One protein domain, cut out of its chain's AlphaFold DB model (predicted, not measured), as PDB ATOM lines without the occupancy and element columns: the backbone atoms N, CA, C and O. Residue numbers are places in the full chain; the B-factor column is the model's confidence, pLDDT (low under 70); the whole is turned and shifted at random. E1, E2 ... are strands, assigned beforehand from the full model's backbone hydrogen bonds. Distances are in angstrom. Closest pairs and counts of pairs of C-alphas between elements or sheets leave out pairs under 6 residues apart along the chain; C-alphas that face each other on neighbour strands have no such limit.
ATOM      1  N   VAL A  46     -39.166 -36.745  39.468       97.00
ATOM      2  CA  VAL A  46     -39.496 -37.446  38.214       97.00
ATOM      3  C   VAL A  46     -39.259 -38.955  38.307       97.00
ATOM      4  O   VAL A  46     -39.120 -39.635  37.290       97.00
ATOM      5  N   GLN A  47     -39.151 -39.491  39.526       96.88
ATOM      6  CA  GLN A  47     -39.109 -40.932  39.731       96.88
ATOM      7  C   GLN A  47     -40.508 -41.527  39.582       96.88
ATOM      8  O   GLN A  47     -41.512 -40.881  39.893       96.88
ATOM      9  N   GLY A  48     -40.573 -42.767  39.113       94.75
ATOM     10  CA  GLY A  48     -41.831 -43.476  38.962       94.75
ATOM     11  C   GLY A  48     -41.651 -44.984  38.952       94.75
ATOM     12  O   GLY A  48     -40.561 -45.510  38.722       94.75
ATOM     13  N   ASN A  49     -42.767 -45.665  39.179       93.62
ATOM     14  CA  ASN A  49     -42.910 -47.100  39.015       93.62
ATOM     15  C   ASN A  49     -44.155 -47.348  38.150       93.62
ATOM     16  O   ASN A  49     -45.268 -47.136  38.642       93.62
ATOM     17  N   PRO A  50     -44.002 -47.713  36.866       91.50
ATOM     18  CA  PRO A  50     -45.099 -47.745  35.910       91.50
ATOM     19  C   PRO A  50     -46.279 -48.584  36.390       91.50
ATOM     20  O   PRO A  50     -46.141 -49.752  36.734       91.50
ATOM     21  N   GLN A  51     -47.458 -47.966  36.406       90.25
ATOM     22  CA  GLN A  51     -48.726 -48.619  36.718       90.25
ATOM     23  C   GLN A  51     -49.631 -48.605  35.486       90.25
ATOM     24  O   GLN A  51     -49.475 -47.761  34.598       90.25
ATOM     25  N   VAL A  52     -50.605 -49.519  35.457       88.56
ATOM     26  CA  VAL A  52     -51.687 -49.503  34.457       88.56
ATOM     27  C   VAL A  52     -52.638 -48.337  34.725       88.56
ATOM     28  O   VAL A  52     -52.992 -47.605  33.805       88.56
ATOM     29  N   ASN A  53     -53.039 -48.145  35.987       90.56
ATOM     30  CA  ASN A  53     -53.801 -46.968  36.384       90.56
ATOM     31  C   ASN A  53     -52.833 -45.841  36.736       90.56
ATOM     32  O   ASN A  53     -52.118 -45.920  37.733       90.56
ATOM     33  N   LEU A  54     -52.824 -44.810  35.899       90.25
ATOM     34  CA  LEU A  54     -51.957 -43.654  36.066       90.25
ATOM     35  C   LEU A  54     -52.520 -42.625  37.033       90.25
ATOM     36  O   LEU A  54     -51.762 -41.785  37.486       90.25
ATOM     37  N   ASN A  55     -53.818 -42.656  37.336       91.81
ATOM     38  CA  ASN A  55     -54.472 -41.552  38.017       91.81
ATOM     39  C   ASN A  55     -54.510 -41.721  39.539       91.81
ATOM     40  O   ASN A  55     -54.836 -42.788  40.061       91.81
ATOM     41  N   ASP A  56     -54.233 -40.629  40.242       90.00
ATOM     42  CA  ASP A  56     -54.399 -40.485  41.680       90.00
ATOM     43  C   ASP A  56     -55.848 -40.116  42.062       90.00
ATOM     44  O   ASP A  56     -56.764 -40.102  41.233       90.00
ATOM     45  N   SER A  57     -56.077 -39.788  43.338       92.12
ATOM     46  CA  SER A  57     -57.403 -39.393  43.837       92.12
ATOM     47  C   SER A  57     -57.958 -38.114  43.203       92.12
ATOM     48  O   SER A  57     -59.164 -37.882  43.270       92.12
ATOM     49  N   TYR A  58     -57.106 -37.286  42.597       92.31
ATOM     50  CA  TYR A  58     -57.492 -36.063  41.895       92.31
ATOM     51  C   TYR A  58     -57.673 -36.284  40.387       92.31
ATOM     52  O   TYR A  58     -57.914 -35.326  39.658       92.31
ATOM     53  N   SER A  59     -57.623 -37.538  39.915       90.44
ATOM     54  CA  SER A  59     -57.667 -37.891  38.489       90.44
ATOM     55  C   SER A  59     -56.490 -37.323  37.685       90.44
ATOM     56  O   SER A  59     -56.641 -36.984  36.513       90.44
ATOM     57  N   THR A  60     -55.317 -37.221  38.317       89.56
ATOM     58  CA  THR A  60     -54.071 -36.742  37.699       89.56
ATOM     59  C   THR A  60     -52.974 -37.797  37.776       89.56
ATOM     60  O   THR A  60     -53.052 -38.697  38.605       89.56
ATOM     61  N   ASN A  61     -51.953 -37.712  36.916       89.94
ATOM     62  CA  ASN A  61     -50.905 -38.734  36.868       89.94
ATOM     63  C   ASN A  61     -50.155 -38.844  38.216       89.94
ATOM     64  O   ASN A  61     -49.672 -37.839  38.731       89.94
ATOM     65  N   VAL A  62     -50.029 -40.059  38.760       91.69
ATOM     66  CA  VAL A  62     -49.410 -40.362  40.067       91.69
ATOM     67  C   VAL A  62     -47.932 -39.967  40.099       91.69
ATOM     68  O   VAL A  62     -47.419 -39.545  41.135       91.69
ATOM     69  N   SER A  63     -47.234 -40.111  38.972       93.12
ATOM     70  CA  SER A  63     -45.817 -39.770  38.831       93.12
ATOM     71  C   SER A  63     -45.624 -38.667  37.793       93.12
ATOM     72  O   SER A  63     -46.424 -38.525  36.868       93.12
ATOM     73  N   ASN A  64     -44.531 -37.910  37.912       94.38
ATOM     74  CA  ASN A  64     -44.200 -36.833  36.977       94.38
ATOM     75  C   ASN A  64     -43.227 -37.350  35.906       94.38
ATOM     76  O   ASN A  64     -42.031 -37.448  36.184       94.38
ATOM     77  N   PRO A  65     -43.683 -37.697  34.692       95.62
ATOM     78  CA  PRO A  65     -42.765 -38.103  33.644       95.62
ATOM     79  C   PRO A  65     -42.012 -36.888  33.089       95.62
ATOM     80  O   PRO A  65     -42.570 -35.803  32.921       95.62
ATOM     81  N   PHE A  66     -40.746 -37.079  32.743       97.81
ATOM     82  CA  PHE A  66     -39.951 -36.111  32.004       97.81
ATOM     83  C   PHE A  66     -40.222 -36.230  30.499       97.81
ATOM     84  O   PHE A  66     -39.989 -37.277  29.890       97.81
ATOM     85  N   SER A  67     -40.685 -35.132  29.905       97.44
ATOM     86  CA  SER A  67     -40.782 -34.920  28.459       97.44
ATOM     87  C   SER A  67     -40.180 -33.560  28.118       97.44
ATOM     88  O   SER A  67     -40.236 -32.632  28.927       97.44
ATOM     89  N   ASP A  68     -39.609 -33.445  26.926       98.12
ATOM     90  CA  ASP A  68     -39.034 -32.208  26.406       98.12
ATOM     91  C   ASP A  68     -39.259 -32.119  24.883       98.12
ATOM     92  O   ASP A  68     -39.760 -33.052  24.251       98.12
ATOM     93  N   MET A  69     -38.947 -30.969  24.280       97.94
ATOM     94  CA  MET A  69     -39.060 -30.699  22.840       97.94
ATOM     95  C   MET A  69     -40.482 -30.858  22.268       97.94
ATOM     96  O   MET A  69     -40.655 -30.962  21.056       97.94
ATOM     97  N   GLY A  70     -41.523 -30.885  23.108       97.38
ATOM     98  CA  GLY A  70     -42.902 -31.142  22.674       97.38
ATOM     99  C   GLY A  70     -43.135 -32.590  22.223       97.38
ATOM    100  O   GLY A  70     -43.946 -32.843  21.324       97.38
ATOM    101  N   ALA A  71     -42.384 -33.533  22.793       97.81
ATOM    102  CA  ALA A  71     -42.524 -34.944  22.498       97.81
ATOM    103  C   ALA A  71     -43.790 -35.566  23.095       97.81
ATOM    104  O   ALA A  71     -44.243 -35.229  24.185       97.81
ATOM    105  N   TRP A  72     -44.330 -36.536  22.359       97.44
ATOM    106  CA  TRP A  72     -45.543 -37.291  22.702       97.44
ATOM    107  C   TRP A  72     -45.244 -38.555  23.519       97.44
ATOM    108  O   TRP A  72     -46.061 -39.467  23.615       97.44
ATOM    109  N   HIS A  73     -44.037 -38.625  24.066       97.56
ATOM    110  CA  HIS A  73     -43.564 -39.697  24.922       97.56
ATOM    111  C   HIS A  73     -42.671 -39.108  26.007       97.56
ATOM    112  O   HIS A  73     -42.123 -38.017  25.846       97.56
ATOM    113  N   ALA A  74     -42.565 -39.823  27.115       97.56
ATOM    114  CA  ALA A  74     -41.943 -39.331  28.323       97.56
ATOM    115  C   ALA A  74     -41.345 -40.488  29.137       97.56
ATOM    116  O   ALA A  74     -41.733 -41.648  28.970       97.56
ATOM    117  N   TYR A  75     -40.401 -40.166  30.016       98.25
ATOM    118  CA  TYR A  75     -39.624 -41.143  30.779       98.25
ATOM    119  C   TYR A  75     -39.538 -40.756  32.247       98.25
ATOM    120  O   TYR A  75     -39.605 -39.580  32.588       98.25
ATOM    121  N   TYR A  76     -39.320 -41.738  33.109       97.75
ATOM    122  CA  TYR A  76     -39.068 -41.517  34.528       97.75
ATOM    123  C   TYR A  76     -37.656 -41.969  34.895       97.75
ATOM    124  O   TYR A  76     -36.995 -42.721  34.166       97.75
ATOM    125  N   LEU A  77     -37.215 -41.542  36.071       98.12
ATOM    126  CA  LEU A  77     -36.145 -42.224  36.789       98.12
ATOM    127  C   LEU A  77     -36.721 -43.395  37.606       98.12
ATOM    128  O   LEU A  77     -37.894 -43.354  37.985       98.12
ATOM    129  N   PRO A  78     -35.926 -44.435  37.905       97.12
ATOM    130  CA  PRO A  78     -36.353 -45.489  38.816       97.12
ATOM    131  C   PRO A  78     -36.702 -44.941  40.195       97.12
ATOM    132  O   PRO A  78     -35.942 -44.160  40.773       97.12
ATOM    133  N   GLU A  79     -37.827 -45.389  40.744       94.50
ATOM    134  CA  GLU A  79     -38.099 -45.211  42.165       94.50
ATOM    135  C   GLU A  79     -37.054 -45.968  42.999       94.50
ATOM    136  O   GLU A  79     -36.659 -47.100  42.687       94.50
ATOM    137  N   LYS A  80     -36.573 -45.336  44.072       84.25
ATOM    138  CA  LYS A  80     -35.563 -45.939  44.945       84.25
ATOM    139  C   LYS A  80     -36.067 -47.268  45.520       84.25
ATOM    140  O   LYS A  80     -37.071 -47.309  46.221       84.25
ATOM    141  N   GLY A  81     -35.321 -48.345  45.278       89.81
ATOM    142  CA  GLY A  81     -35.666 -49.694  45.741       89.81
ATOM    143  C   GLY A  81     -36.439 -50.537  44.723       89.81
ATOM    144  O   GLY A  81     -36.501 -51.753  44.893       89.81
ATOM    145  N   ALA A  82     -36.936 -49.950  43.629       94.94
ATOM    146  CA  ALA A  82     -37.498 -50.689  42.499       94.94
ATOM    147  C   ALA A  82     -36.368 -51.261  41.619       94.94
ATOM    148  O   ALA A  82     -36.132 -50.828  40.492       94.94
ATOM    149  N   THR A  83     -35.608 -52.216  42.158       96.31
ATOM    150  CA  THR A  83     -34.384 -52.750  41.529       96.31
ATOM    151  C   THR A  83     -34.637 -53.413  40.175       96.31
ATOM    152  O   THR A  83     -33.761 -53.421  39.311       96.31
ATOM    153  N   ASN A  84     -35.857 -53.901  39.933       95.88
ATOM    154  CA  ASN A  84     -36.291 -54.409  38.634       95.88
ATOM    155  C   ASN A  84     -36.285 -53.334  37.531       95.88
ATOM    156  O   ASN A  84     -36.276 -53.697  36.357       95.88
ATOM    157  N   LEU A  85     -36.251 -52.047  37.878       97.31
ATOM    158  CA  LEU A  85     -36.227 -50.930  36.932       97.31
ATOM    159  C   LEU A  85     -34.807 -50.423  36.621       97.31
ATOM    160  O   LEU A  85     -34.625 -49.621  35.710       97.31
ATOM    161  N   TYR A  86     -33.788 -50.876  37.356       97.62
ATOM    162  CA  TYR A  86     -32.430 -50.338  37.238       97.62
ATOM    163  C   TYR A  86     -31.786 -50.681  35.891       97.62
ATOM    164  O   TYR A  86     -31.961 -51.781  35.367       97.62
ATOM    165  N   GLY A  87     -31.009 -49.747  35.343       97.06
ATOM    166  CA  GLY A  87     -30.303 -49.915  34.072       97.06
ATOM    167  C   GLY A  87     -31.161 -49.667  32.829       97.06
ATOM    168  O   GLY A  87     -30.646 -49.770  31.720       97.06
ATOM    169  N   GLY A  88     -32.447 -49.344  32.984       96.56
ATOM    170  CA  GLY A  88     -33.330 -48.899  31.905       96.56
ATOM    171  C   GLY A  88     -33.963 -47.556  32.240       96.56
ATOM    172  O   GLY A  88     -34.055 -47.180  33.408       96.56
ATOM    173  N   PHE A  89     -34.402 -46.810  31.228       96.50
ATOM    174  CA  PHE A  89     -35.223 -45.621  31.475       96.50
ATOM    175  C   PHE A  89     -36.666 -46.055  31.661       96.50
ATOM    176  O   PHE A  89     -37.213 -46.781  30.830       96.50
ATOM    177  N   VAL A  90     -37.248 -45.642  32.783       97.38
ATOM    178  CA  VAL A  90     -38.559 -46.102  33.224       97.38
ATOM    179  C   VAL A  90     -39.647 -45.515  32.336       97.38
ATOM    180  O   VAL A  90     -39.555 -44.366  31.900       97.38
ATOM    181  N   GLY A  91     -40.672 -46.315  32.058       89.50
ATOM    182  CA  GLY A  91     -41.592 -46.076  30.954       89.50
ATOM    183  C   GLY A  91     -41.122 -46.782  29.669       89.50
ATOM    184  O   GLY A  91     -40.386 -47.767  29.732       89.50
ATOM    185  N   PRO A  92     -41.535 -46.329  28.477       94.88
ATOM    186  CA  PRO A  92     -42.010 -44.990  28.193       94.88
ATOM    187  C   PRO A  92     -43.492 -44.831  28.511       94.88
ATOM    188  O   PRO A  92     -44.301 -45.727  28.264       94.88
ATOM    189  N   LEU A  93     -43.848 -43.645  28.989       96.75
ATOM    190  CA  LEU A  93     -45.212 -43.150  28.891       96.75
ATOM    191  C   LEU A  93     -45.401 -42.580  27.484       96.75
ATOM    192  O   LEU A  93     -44.577 -41.791  27.032       96.75
ATOM    193  N   ILE A  94     -46.473 -42.958  26.797       96.56
ATOM    194  CA  ILE A  94     -46.871 -42.383  25.506       96.56
ATOM    195  C   ILE A  94     -48.200 -41.652  25.663       96.56
ATOM    196  O   ILE A  94     -49.046 -42.090  26.437       96.56
ATOM    197  N   VAL A  95     -48.396 -40.565  24.922       95.38
ATOM    198  CA  VAL A  95     -49.693 -39.885  24.815       95.38
ATOM    199  C   VAL A  95     -50.369 -40.358  23.533       95.38
ATOM    200  O   VAL A  95     -49.957 -39.997  22.430       95.38
ATOM    201  N   GLY A  96     -51.387 -41.206  23.677       90.12
ATOM    202  CA  GLY A  96     -52.196 -41.707  22.569       90.12
ATOM    203  C   GLY A  96     -53.263 -40.693  22.185       90.12
ATOM    204  O   GLY A  96     -54.420 -40.874  22.546       90.12
ATOM    205  N   GLU A  97     -52.853 -39.625  21.499       92.19
ATOM    206  CA  GLU A  97     -53.679 -38.464  21.108       92.19
ATOM    207  C   GLU A  97     -54.179 -37.621  22.295       92.19
ATOM    208  O   GLU A  97     -53.837 -36.446  22.397       92.19
ATOM    209  N   GLU A  98     -54.925 -38.215  23.221       90.50
ATOM    210  CA  GLU A  98     -55.555 -37.501  24.340       90.50
ATOM    211  C   GLU A  98     -55.024 -37.952  25.702       90.50
ATOM    212  O   GLU A  98     -54.848 -37.127  26.601       90.50
ATOM    213  N   TYR A  99     -54.736 -39.250  25.858       91.44
ATOM    214  CA  TYR A  99     -54.465 -39.841  27.168       91.44
ATOM    215  C   TYR A  99     -53.099 -40.524  27.256       91.44
ATOM    216  O   TYR A  99     -52.659 -41.175  26.301       91.44
ATOM    217  N   PRO A 100     -52.422 -40.404  28.411       93.81
ATOM    218  CA  PRO A 100     -51.183 -41.111  28.660       93.81
ATOM    219  C   PRO A 100     -51.417 -42.600  28.952       93.81
ATOM    220  O   PRO A 100     -52.393 -42.975  29.597       93.81
ATOM    221  N   ILE A 101     -50.471 -43.443  28.547       94.19
ATOM    222  CA  ILE A 101     -50.362 -44.844  28.971       94.19
ATOM    223  C   ILE A 101     -48.885 -45.224  29.102       94.19
ATOM    224  O   ILE A 101     -48.064 -44.830  28.273       94.19
ATOM    225  N   ASN A 102     -48.529 -45.992  30.134       95.25
ATOM    226  CA  ASN A 102     -47.212 -46.629  30.191       95.25
ATOM    227  C   ASN A 102     -47.188 -47.815  29.223       95.25
ATOM    228  O   ASN A 102     -47.962 -48.758  29.373       95.25
ATOM    229  N   LEU A 103     -46.294 -47.772  28.237       94.75
ATOM    230  CA  LEU A 103     -46.125 -48.845  27.257       94.75
ATOM    231  C   LEU A 103     -45.349 -50.038  27.836       94.75
ATOM    232  O   LEU A 103     -45.573 -51.178  27.436       94.75
ATOM    233  N   SER A 104     -44.426 -49.773  28.761       94.94
ATOM    234  CA  SER A 104     -43.603 -50.778  29.439       94.94
ATOM    235  C   SER A 104     -43.054 -50.248  30.762       94.94
ATOM    236  O   SER A 104     -43.032 -49.037  30.989       94.94
ATOM    237  N   ASP A 105     -42.534 -51.151  31.594       95.88
ATOM    238  CA  ASP A 105     -41.819 -50.793  32.824       95.88
ATOM    239  C   ASP A 105     -40.540 -49.998  32.531       95.88
ATOM    240  O   ASP A 105     -40.258 -48.985  33.167       95.88
ATOM    241  N   THR A 106     -39.750 -50.456  31.556       96.75
ATOM    242  CA  THR A 106     -38.515 -49.792  31.113       96.75
ATOM    243  C   THR A 106     -38.290 -49.989  29.618       96.75
ATOM    244  O   THR A 106     -38.730 -50.991  29.050       96.75
ATOM    245  N   ILE A 107     -37.526 -49.087  29.001       95.19
ATOM    246  CA  ILE A 107     -36.940 -49.275  27.670       95.19
ATOM    247  C   ILE A 107     -35.416 -49.250  27.739       95.19
ATOM    248  O   ILE A 107     -34.826 -48.621  28.623       95.19
ATOM    249  N   SER A 108     -34.779 -49.917  26.774       93.62
ATOM    250  CA  SER A 108     -33.320 -49.953  26.624       93.62
ATOM    251  C   SER A 108     -32.600 -50.357  27.910       93.62
ATOM    252  O   SER A 108     -31.561 -49.797  28.255       93.62
ATOM    253  N   LYS A 109     -33.169 -51.329  28.632       96.50
ATOM    254  CA  LYS A 109     -32.583 -51.843  29.865       96.50
ATOM    255  C   LYS A 109     -31.292 -52.598  29.561       96.50
ATOM    256  O   LYS A 109     -31.313 -53.620  28.875       96.50
ATOM    257  N   ILE A 110     -30.174 -52.096  30.073       97.38
ATOM    258  CA  ILE A 110     -28.863 -52.704  29.869       97.38
ATOM    259  C   ILE A 110     -28.670 -53.923  30.772       97.38
ATOM    260  O   ILE A 110     -29.109 -53.955  31.920       97.38
ATOM    261  N   THR A 111     -27.983 -54.935  30.249       96.81
ATOM    262  CA  THR A 111     -27.468 -56.075  31.014       96.81
ATOM    263  C   THR A 111     -25.988 -56.218  30.688       96.81
ATOM    264  O   THR A 111     -25.609 -56.159  29.519       96.81
ATOM    265  N   LEU A 112     -25.156 -56.368  31.716       95.81
ATOM    266  CA  LEU A 112     -23.709 -56.506  31.582       95.81
ATOM    267  C   LEU A 112     -23.286 -57.845  32.172       95.81
ATOM    268  O   LEU A 112     -23.739 -58.216  33.254       95.81
ATOM    269  N   THR A 113     -22.404 -58.548  31.473       95.81
ATOM    270  CA  THR A 113     -21.905 -59.866  31.872       95.81
ATOM    271  C   THR A 113     -20.389 -59.824  31.933       95.81
ATOM    272  O   THR A 113     -19.744 -59.311  31.017       95.81
ATOM    273  N   ASN A 114     -19.818 -60.355  33.007       92.25
ATOM    274  CA  ASN A 114     -18.385 -60.568  33.114       92.25
ATOM    275  C   ASN A 114     -17.978 -61.687  32.141       92.25
ATOM    276  O   ASN A 114     -18.486 -62.804  32.233       92.25
ATOM    277  N   SER A 115     -17.079 -61.393  31.201       90.88
ATOM    278  CA  SER A 115     -16.649 -62.356  30.179       90.88
ATOM    279  C   SER A 115     -15.884 -63.549  30.743       90.88
ATOM    280  O   SER A 115     -15.920 -64.622  30.147       90.88
ATOM    281  N   ASP A 116     -15.196 -63.364  31.869       90.88
ATOM    282  CA  ASP A 116     -14.304 -64.366  32.449       90.88
ATOM    283  C   ASP A 116     -15.086 -65.345  33.332       90.88
ATOM    284  O   ASP A 116     -14.834 -66.548  33.307       90.88
ATOM    285  N   THR A 117     -16.051 -64.837  34.110       93.06
ATOM    286  CA  THR A 117     -16.860 -65.649  35.037       93.06
ATOM    287  C   THR A 117     -18.215 -66.065  34.462       93.06
ATOM    288  O   THR A 117     -18.828 -67.004  34.963       93.06
ATOM    289  N   GLY A 118     -18.705 -65.378  33.425       95.31
ATOM    290  CA  GLY A 118     -20.059 -65.549  32.887       95.31
ATOM    291  C   GLY A 118     -21.162 -64.956  33.771       95.31
ATOM    292  O   GLY A 118     -22.343 -65.088  33.449       95.31
ATOM    293  N   GLU A 119     -20.811 -64.303  34.879       95.94
ATOM    294  CA  GLU A 119     -21.781 -63.745  35.819       95.94
ATOM    295  C   GLU A 119     -22.381 -62.435  35.296       95.94
ATOM    296  O   GLU A 119     -21.679 -61.548  34.805       95.94
ATOM    297  N   VAL A 120     -23.702 -62.296  35.421       97.12
ATOM    298  CA  VAL A 120     -24.412 -61.046  35.127       97.12
ATOM    299  C   VAL A 120     -24.253 -60.094  36.308       97.12
ATOM    300  O   VAL A 120     -24.558 -60.448  37.448       97.12
ATOM    301  N   TYR A 121     -23.811 -58.870  36.031       97.06
ATOM    302  CA  TYR A 121     -23.702 -57.829  37.043       97.06
ATOM    303  C   TYR A 121     -25.089 -57.409  37.537       97.06
ATOM    304  O   TYR A 121     -25.948 -56.981  36.764       97.06
ATOM    305  N   ASP A 122     -25.283 -57.486  38.851       97.12
ATOM    306  CA  ASP A 122     -26.474 -56.984  39.527       97.12
ATOM    307  C   ASP A 122     -26.269 -55.511  39.907       97.12
ATOM    308  O   ASP A 122     -25.569 -55.190  40.870       97.12
ATOM    309  N   LEU A 123     -26.895 -54.606  39.150       97.31
ATOM    310  CA  LEU A 123     -26.791 -53.159  39.374       97.31
ATOM    311  C   LEU A 123     -27.316 -52.719  40.748       97.31
ATOM    312  O   LEU A 123     -26.921 -51.660  41.232       97.31
ATOM    313  N   SER A 124     -28.173 -53.511  41.404       96.75
ATOM    314  CA  SER A 124     -28.646 -53.201  42.758       96.75
ATOM    315  C   SER A 124     -27.560 -53.349  43.827       96.75
ATOM    316  O   SER A 124     -27.700 -52.798  44.917       96.75
ATOM    317  N   LYS A 125     -26.459 -54.043  43.503       96.44
ATOM    318  CA  LYS A 125     -25.290 -54.228  44.374       96.44
ATOM    319  C   LYS A 125     -24.195 -53.181  44.162       96.44
ATOM    320  O   LYS A 125     -23.126 -53.300  44.758       96.44
ATOM    321  N   ALA A 126     -24.422 -52.177  43.313       97.00
ATOM    322  CA  ALA A 126     -23.480 -51.076  43.151       97.00
ATOM    323  C   ALA A 126     -23.242 -50.359  44.493       97.00
ATOM    324  O   ALA A 126     -24.160 -50.188  45.297       97.00
ATOM    325  N   LYS A 127     -22.002 -49.921  44.731       97.50
ATOM    326  CA  LYS A 127     -21.596 -49.215  45.960       97.50
ATOM    327  C   LYS A 127     -22.325 -47.889  46.121       97.50
ATOM    328  O   LYS A 127     -22.648 -47.488  47.235       97.50
ATOM    329  N   ASN A 128     -22.552 -47.220  44.997       97.19
ATOM    330  CA  ASN A 128     -23.283 -45.974  44.914       97.19
ATOM    331  C   ASN A 128     -24.248 -46.037  43.727       97.19
ATOM    332  O   ASN A 128     -23.883 -46.514  42.646       97.19
ATOM    333  N   ILE A 129     -25.475 -45.569  43.952       97.88
ATOM    334  CA  ILE A 129     -26.537 -45.493  42.949       97.88
ATOM    335  C   ILE A 129     -27.157 -44.107  43.045       97.88
ATOM    336  O   ILE A 129     -27.667 -43.725  44.101       97.88
ATOM    337  N   MET A 130     -27.129 -43.369  41.940       97.69
ATOM    338  CA  MET A 130     -27.680 -42.018  41.856       97.69
ATOM    339  C   MET A 130     -28.673 -41.921  40.701       97.69
ATOM    340  O   MET A 130     -28.405 -42.402  39.600       97.69
ATOM    341  N   PHE A 131     -29.809 -41.280  40.972       98.00
ATOM    342  CA  PHE A 131     -30.855 -40.983  40.000       98.00
ATOM    343  C   PHE A 131     -31.106 -39.485  40.019       98.00
ATOM    344  O   PHE A 131     -31.737 -38.968  40.944       98.00
ATOM    345  N   ASP A 132     -30.605 -38.811  38.993       97.88
ATOM    346  CA  ASP A 132     -30.553 -37.362  38.950       97.88
ATOM    347  C   ASP A 132     -31.314 -36.822  37.751       97.88
ATOM    348  O   ASP A 132     -31.011 -37.109  36.591       97.88
ATOM    349  N   PHE A 133     -32.298 -35.990  38.046       98.12
ATOM    350  CA  PHE A 133     -32.923 -35.112  37.082       98.12
ATOM    351  C   PHE A 133     -32.204 -33.772  37.083       98.12
ATOM    352  O   PHE A 133     -32.075 -33.125  38.120       98.12
ATOM    353  N   TYR A 134     -31.803 -33.325  35.904       97.75
ATOM    354  CA  TYR A 134     -31.436 -31.937  35.662       97.75
ATOM    355  C   TYR A 134     -32.431 -31.371  34.650       97.75
ATOM    356  O   TYR A 134     -32.898 -32.132  33.801       97.75
ATOM    357  N   PRO A 135     -32.738 -30.063  34.660       96.69
ATOM    358  CA  PRO A 135     -33.573 -29.479  33.618       96.69
ATOM    359  C   PRO A 135     -33.036 -29.849  32.221       96.69
ATOM    360  O   PRO A 135     -31.936 -29.450  31.843       96.69
ATOM    361  N   GLY A 136     -33.790 -30.681  31.492       97.06
ATOM    362  CA  GLY A 136     -33.431 -31.186  30.160       97.06
ATOM    363  C   GLY A 136     -32.750 -32.566  30.087       97.06
ATOM    364  O   GLY A 136     -32.495 -33.024  28.975       97.06
ATOM    365  N   LYS A 137     -32.454 -33.263  31.199       97.88
ATOM    366  CA  LYS A 137     -31.878 -34.625  31.150       97.88
ATOM    367  C   LYS A 137     -32.186 -35.498  32.366       97.88
ATOM    368  O   LYS A 137     -32.225 -35.022  33.501       97.88
ATOM    369  N   LEU A 138     -32.293 -36.802  32.121       98.56
ATOM    370  CA  LEU A 138     -32.289 -37.844  33.151       98.56
ATOM    371  C   LEU A 138     -30.916 -38.513  33.203       98.56
ATOM    372  O   LEU A 138     -30.357 -38.826  32.152       98.56
ATOM    373  N   VAL A 139     -30.401 -38.774  34.401       98.50
ATOM    374  CA  VAL A 139     -29.115 -39.446  34.611       98.50
ATOM    375  C   VAL A 139     -29.265 -40.573  35.630       98.50
ATOM    376  O   VAL A 139     -29.838 -40.382  36.700       98.50
ATOM    377  N   GLN A 140     -28.723 -41.744  35.300       98.38
ATOM    378  CA  GLN A 140     -28.558 -42.866  36.222       98.38
ATOM    379  C   GLN A 140     -27.070 -43.199  36.322       98.38
ATOM    380  O   GLN A 140     -26.424 -43.404  35.294       98.38
ATOM    381  N   THR A 141     -26.538 -43.277  37.539       98.44
ATOM    382  CA  THR A 141     -25.134 -43.630  37.791       98.44
ATOM    383  C   THR A 141     -25.068 -44.839  38.710       98.44
ATOM    384  O   THR A 141     -25.717 -44.856  39.756       98.44
ATOM    385  N   TYR A 142     -24.255 -45.823  38.329       98.31
ATOM    386  CA  TYR A 142     -23.978 -47.031  39.098       98.31
ATOM    387  C   TYR A 142     -22.467 -47.210  39.235       98.31
ATOM    388  O   TYR A 142     -21.759 -47.393  38.244       98.31
ATOM    389  N   GLU A 143     -21.972 -47.196  40.468       98.06
ATOM    390  CA  GLU A 143     -20.563 -47.451  40.764       98.06
ATOM    391  C   GLU A 143     -20.377 -48.898  41.228       98.06
ATOM    392  O   GLU A 143     -20.647 -49.233  42.384       98.06
ATOM    393  N   LEU A 144     -19.906 -49.771  40.337       96.62
ATOM    394  CA  LEU A 144     -19.562 -51.154  40.669       96.62
ATOM    395  C   LEU A 144     -18.064 -51.283  40.975       96.62
ATOM    396  O   LEU A 144     -17.286 -50.342  40.801       96.62
ATOM    397  N   ASP A 145     -17.653 -52.456  41.458       93.75
ATOM    398  CA  ASP A 145     -16.241 -52.763  41.705       93.75
ATOM    399  C   ASP A 145     -15.403 -52.713  40.421       93.75
ATOM    400  O   ASP A 145     -14.350 -52.080  40.401       93.75
ATOM    401  N   ASP A 146     -15.907 -53.319  39.344       93.94
ATOM    402  CA  ASP A 146     -15.156 -53.501  38.097       93.94
ATOM    403  C   ASP A 146     -15.290 -52.333  37.106       93.94
ATOM    404  O   ASP A 146     -14.407 -52.122  36.276       93.94
ATOM    405  N   PHE A 147     -16.385 -51.572  37.157       96.06
ATOM    406  CA  PHE A 147     -16.655 -50.467  36.232       96.06
ATOM    407  C   PHE A 147     -17.609 -49.431  36.841       96.06
ATOM    408  O   PHE A 147     -18.324 -49.710  37.805       96.06
ATOM    409  N   ASN A 148     -17.635 -48.234  36.259       97.94
ATOM    410  CA  ASN A 148     -18.728 -47.280  36.434       97.94
ATOM    411  C   ASN A 148     -19.652 -47.335  35.218       97.94
ATOM    412  O   ASN A 148     -19.187 -47.408  34.079       97.94
ATOM    413  N   LEU A 149     -20.957 -47.277  35.460       98.50
ATOM    414  CA  LEU A 149     -21.973 -47.155  34.422       98.50
ATOM    415  C   LEU A 149     -22.721 -45.844  34.608       98.50
ATOM    416  O   LEU A 149     -23.270 -45.584  35.680       98.50
ATOM    417  N   LYS A 150     -22.795 -45.056  33.539       98.69
ATOM    418  CA  LYS A 150     -23.598 -43.841  33.477       98.69
ATOM    419  C   LYS A 150     -24.534 -43.899  32.276       98.69
ATOM    420  O   LYS A 150     -24.101 -44.097  31.142       98.69
ATOM    421  N   LEU A 151     -25.823 -43.723  32.536       98.69
ATOM    422  CA  LEU A 151     -26.873 -43.650  31.526       98.69
ATOM    423  C   LEU A 151     -27.447 -42.239  31.527       98.69
ATOM    424  O   LEU A 151     -27.840 -41.739  32.578       98.69
ATOM    425  N   GLU A 152     -27.528 -41.609  30.362       98.56
ATOM    426  CA  GLU A 152     -28.118 -40.279  30.199       98.56
ATOM    427  C   GLU A 152     -29.208 -40.322  29.129       98.56
ATOM    428  O   GLU A 152     -29.015 -40.936  28.080       98.56
ATOM    429  N   LEU A 153     -30.335 -39.654  29.378       98.62
ATOM    430  CA  LEU A 153     -31.409 -39.477  28.403       98.62
ATOM    431  C   LEU A 153     -31.717 -37.994  28.222       98.62
ATOM    432  O   LEU A 153     -31.959 -37.281  29.198       98.62
ATOM    433  N   ILE A 154     -31.752 -37.565  26.960       98.44
ATOM    434  CA  ILE A 154     -32.219 -36.244  26.518       98.44
ATOM    435  C   ILE A 154     -33.220 -36.401  25.374       98.44
ATOM    436  O   ILE A 154     -33.253 -37.440  24.715       98.44
ATOM    437  N   PHE A 155     -33.984 -35.355  25.071       98.62
ATOM    438  CA  PHE A 155     -34.746 -35.293  23.824       98.62
ATOM    439  C   PHE A 155     -33.912 -34.631  22.728       98.62
ATOM    440  O   PHE A 155     -33.386 -33.535  22.907       98.62
ATOM    441  N   ALA A 156     -33.782 -35.309  21.588       98.12
ATOM    442  CA  ALA A 156     -33.089 -34.783  20.412       98.12
ATOM    443  C   ALA A 156     -34.053 -34.054  19.464       98.12
ATOM    444  O   ALA A 156     -33.663 -33.113  18.777       98.12
ATOM    445  N   THR A 157     -35.315 -34.495  19.413       98.31
ATOM    446  CA  THR A 157     -36.387 -33.887  18.612       98.31
ATOM    447  C   THR A 157     -37.724 -34.005  19.343       98.31
ATOM    448  O   THR A 157     -37.844 -34.703  20.348       98.31
ATOM    449  N   ASN A 158     -38.777 -33.420  18.770       97.56
ATOM    450  CA  ASN A 158     -40.152 -33.604  19.235       97.56
ATOM    451  C   ASN A 158     -40.705 -35.035  19.034       97.56
ATOM    452  O   ASN A 158     -41.881 -35.280  19.299       97.56
ATOM    453  N   ARG A 159     -39.920 -35.983  18.507       97.06
ATOM    454  CA  ARG A 159     -40.321 -37.385  18.288       97.06
ATOM    455  C   ARG A 159     -39.233 -38.393  18.657       97.06
ATOM    456  O   ARG A 159     -39.433 -39.585  18.448       97.06
ATOM    457  N   SER A 160     -38.105 -37.956  19.214       97.44
ATOM    458  CA  SER A 160     -36.986 -38.853  19.510       97.44
ATOM    459  C   SER A 160     -36.228 -38.432  20.760       97.44
ATOM    460  O   SER A 160     -35.753 -37.297  20.857       97.44
ATOM    461  N   ALA A 161     -36.049 -39.389  21.665       97.69
ATOM    462  CA  ALA A 161     -35.067 -39.321  22.734       97.69
ATOM    463  C   ALA A 161     -33.737 -39.954  22.300       97.69
ATOM    464  O   ALA A 161     -33.703 -40.879  21.486       97.69
ATOM    465  N   LEU A 162     -32.642 -39.445  22.854       98.19
ATOM    466  CA  LEU A 162     -31.298 -39.982  22.703       98.19
ATOM    467  C   LEU A 162     -30.843 -40.522  24.055       98.19
ATOM    468  O   LEU A 162     -30.878 -39.801  25.052       98.19
ATOM    469  N   ILE A 163     -30.381 -41.771  24.059       97.81
ATOM    470  CA  ILE A 163     -29.758 -42.397  25.222       97.81
ATOM    471  C   ILE A 163     -28.255 -42.479  24.980       97.81
ATOM    472  O   ILE A 163     -27.814 -43.036  23.973       97.81
ATOM    473  N   LYS A 164     -27.472 -41.947  25.917       98.19
ATOM    474  CA  LYS A 164     -26.030 -42.163  25.991       98.19
ATOM    475  C   LYS A 164     -25.746 -43.172  27.097       98.19
ATOM    476  O   LYS A 164     -26.129 -42.963  28.245       98.19
ATOM    477  N   THR A 165     -25.028 -44.228  26.741       98.44
ATOM    478  CA  THR A 165     -24.509 -45.232  27.671       98.44
ATOM    479  C   THR A 165     -22.998 -45.087  27.733       98.44
ATOM    480  O   THR A 165     -22.320 -45.251  26.721       98.44
ATOM    481  N   GLU A 166     -22.470 -44.785  28.911       98.50
ATOM    482  CA  GLU A 166     -21.038 -44.677  29.168       98.50
ATOM    483  C   GLU A 166     -20.625 -45.751  30.174       98.50
ATOM    484  O   GLU A 166     -21.218 -45.877  31.246       98.50
ATOM    485  N   ILE A 167     -19.628 -46.549  29.793       97.62
ATOM    486  CA  ILE A 167     -19.060 -47.613  30.619       97.62
ATOM    487  C   ILE A 167     -17.578 -47.302  30.784       97.62
ATOM    488  O   ILE A 167     -16.821 -47.320  29.814       97.62
ATOM    489  N   GLU A 168     -17.169 -47.023  32.014       96.88
ATOM    490  CA  GLU A 168     -15.777 -46.771  32.374       96.88
ATOM    491  C   GLU A 168     -15.232 -47.998  33.104       96.88
ATOM    492  O   GLU A 168     -15.599 -48.276  34.247       96.88
ATOM    493  N   ASN A 169     -14.368 -48.756  32.434       93.19
ATOM    494  CA  ASN A 169     -13.723 -49.920  33.031       93.19
ATOM    495  C   ASN A 169     -12.665 -49.477  34.055       93.19
ATOM    496  O   ASN A 169     -11.792 -48.676  33.729       93.19
ATOM    497  N   LYS A 170     -12.722 -50.018  35.278       91.62
ATOM    498  CA  LYS A 170     -11.738 -49.743  36.340       91.62
ATOM    499  C   LYS A 170     -10.546 -50.691  36.301       91.62
ATOM    500  O   LYS A 170      -9.533 -50.422  36.947       91.62
TER     501      LYS A 170
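AT A GLANCE: This is residues 46 to 170 of the 174 residues of the protein "Cell wall surface anchor family protein" of Clostridium perfringens (UniProt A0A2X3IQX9). A twisted sheet of four strands, E4 to E7, is partly face to face with a smaller sheet of three strands, E1 to E3, in a loose sandwich whose smaller sheet is shifted toward one end. Two long unnamed stretches, residues 46 to 72 and 103 to 127, reach to opposite ends of the long axis. The printed part has 125 residues with no named helix and seven named strands, E1 to E7 in chain order; the class is all strand, though only 53 residues are in named elements. The sheets run E4 E5 E6 E7 and E1 E2 E3, both all antiparallel. The whole is compact, with a radius of gyration of the C-alphas of 15.3 A, yet elongated, spanning 50 by 30 by 23 A.

HOW THE PARTS SIT: The larger sheet holds E4, residues 128 to 134, E5, 137 to 143, E6, 147 to 157, and E7, 160 to 169. It is a meander, each strand the antiparallel neighbour of the one before, and it is twisted, with E4 and E7 as edge strands. The hairpin E4 and E5 has N 132 and O 139 2.9 A apart, the hairpin E5 and E6 has N 140 and O 151 at 2.9 A, and the hairpin E6 and E7 has N 152 and O 164 at 2.9 A, within hydrogen-bond range. The other meander is E1, residues 73 to 78, E2, 89 to 96, and E3, 99 to 102. N 74 and O 93 of the hairpin E1 and E2 are 2.8 A apart, and N 94 and O 101 of the hairpin E2 and E3 are 2.9 A apart. The two sheets form a sandwich, two sheets face to face, their best planes 26 degrees apart. The closest C-alphas of E1 and E4 are those of Leu 77 and Phe 131, 6.3 A apart. E3 is apart from E5, E6 and E7.

IN THESE COORDINATES: E6 is the longest strand by residues, 31.2 A from first to last C-alpha, and E7 measures 29.1 A. E2 and E5 measure 19.6 A each, E4 18.7 A, E1 16.7 A and E3 10.4 A. E1 begins at C-alpha 73 (-43.564, -39.697, 24.922), E4 begins at C-alpha 128 (-23.283, -45.974, 44.914), and E7 ends at C-alpha 169 (-13.723, -49.920, 33.031).

THE WHOLE: The C-alphas of Tyr 58 and Asp 116 are the two farthest apart, at 52.5 A. The link E3 to E4 is long, with 25 residues, and there the chain changes from one sheet of the sandwich to the other. The printed part has no cut. Its mean pLDDT is 95.6, and no printed residue is under 70.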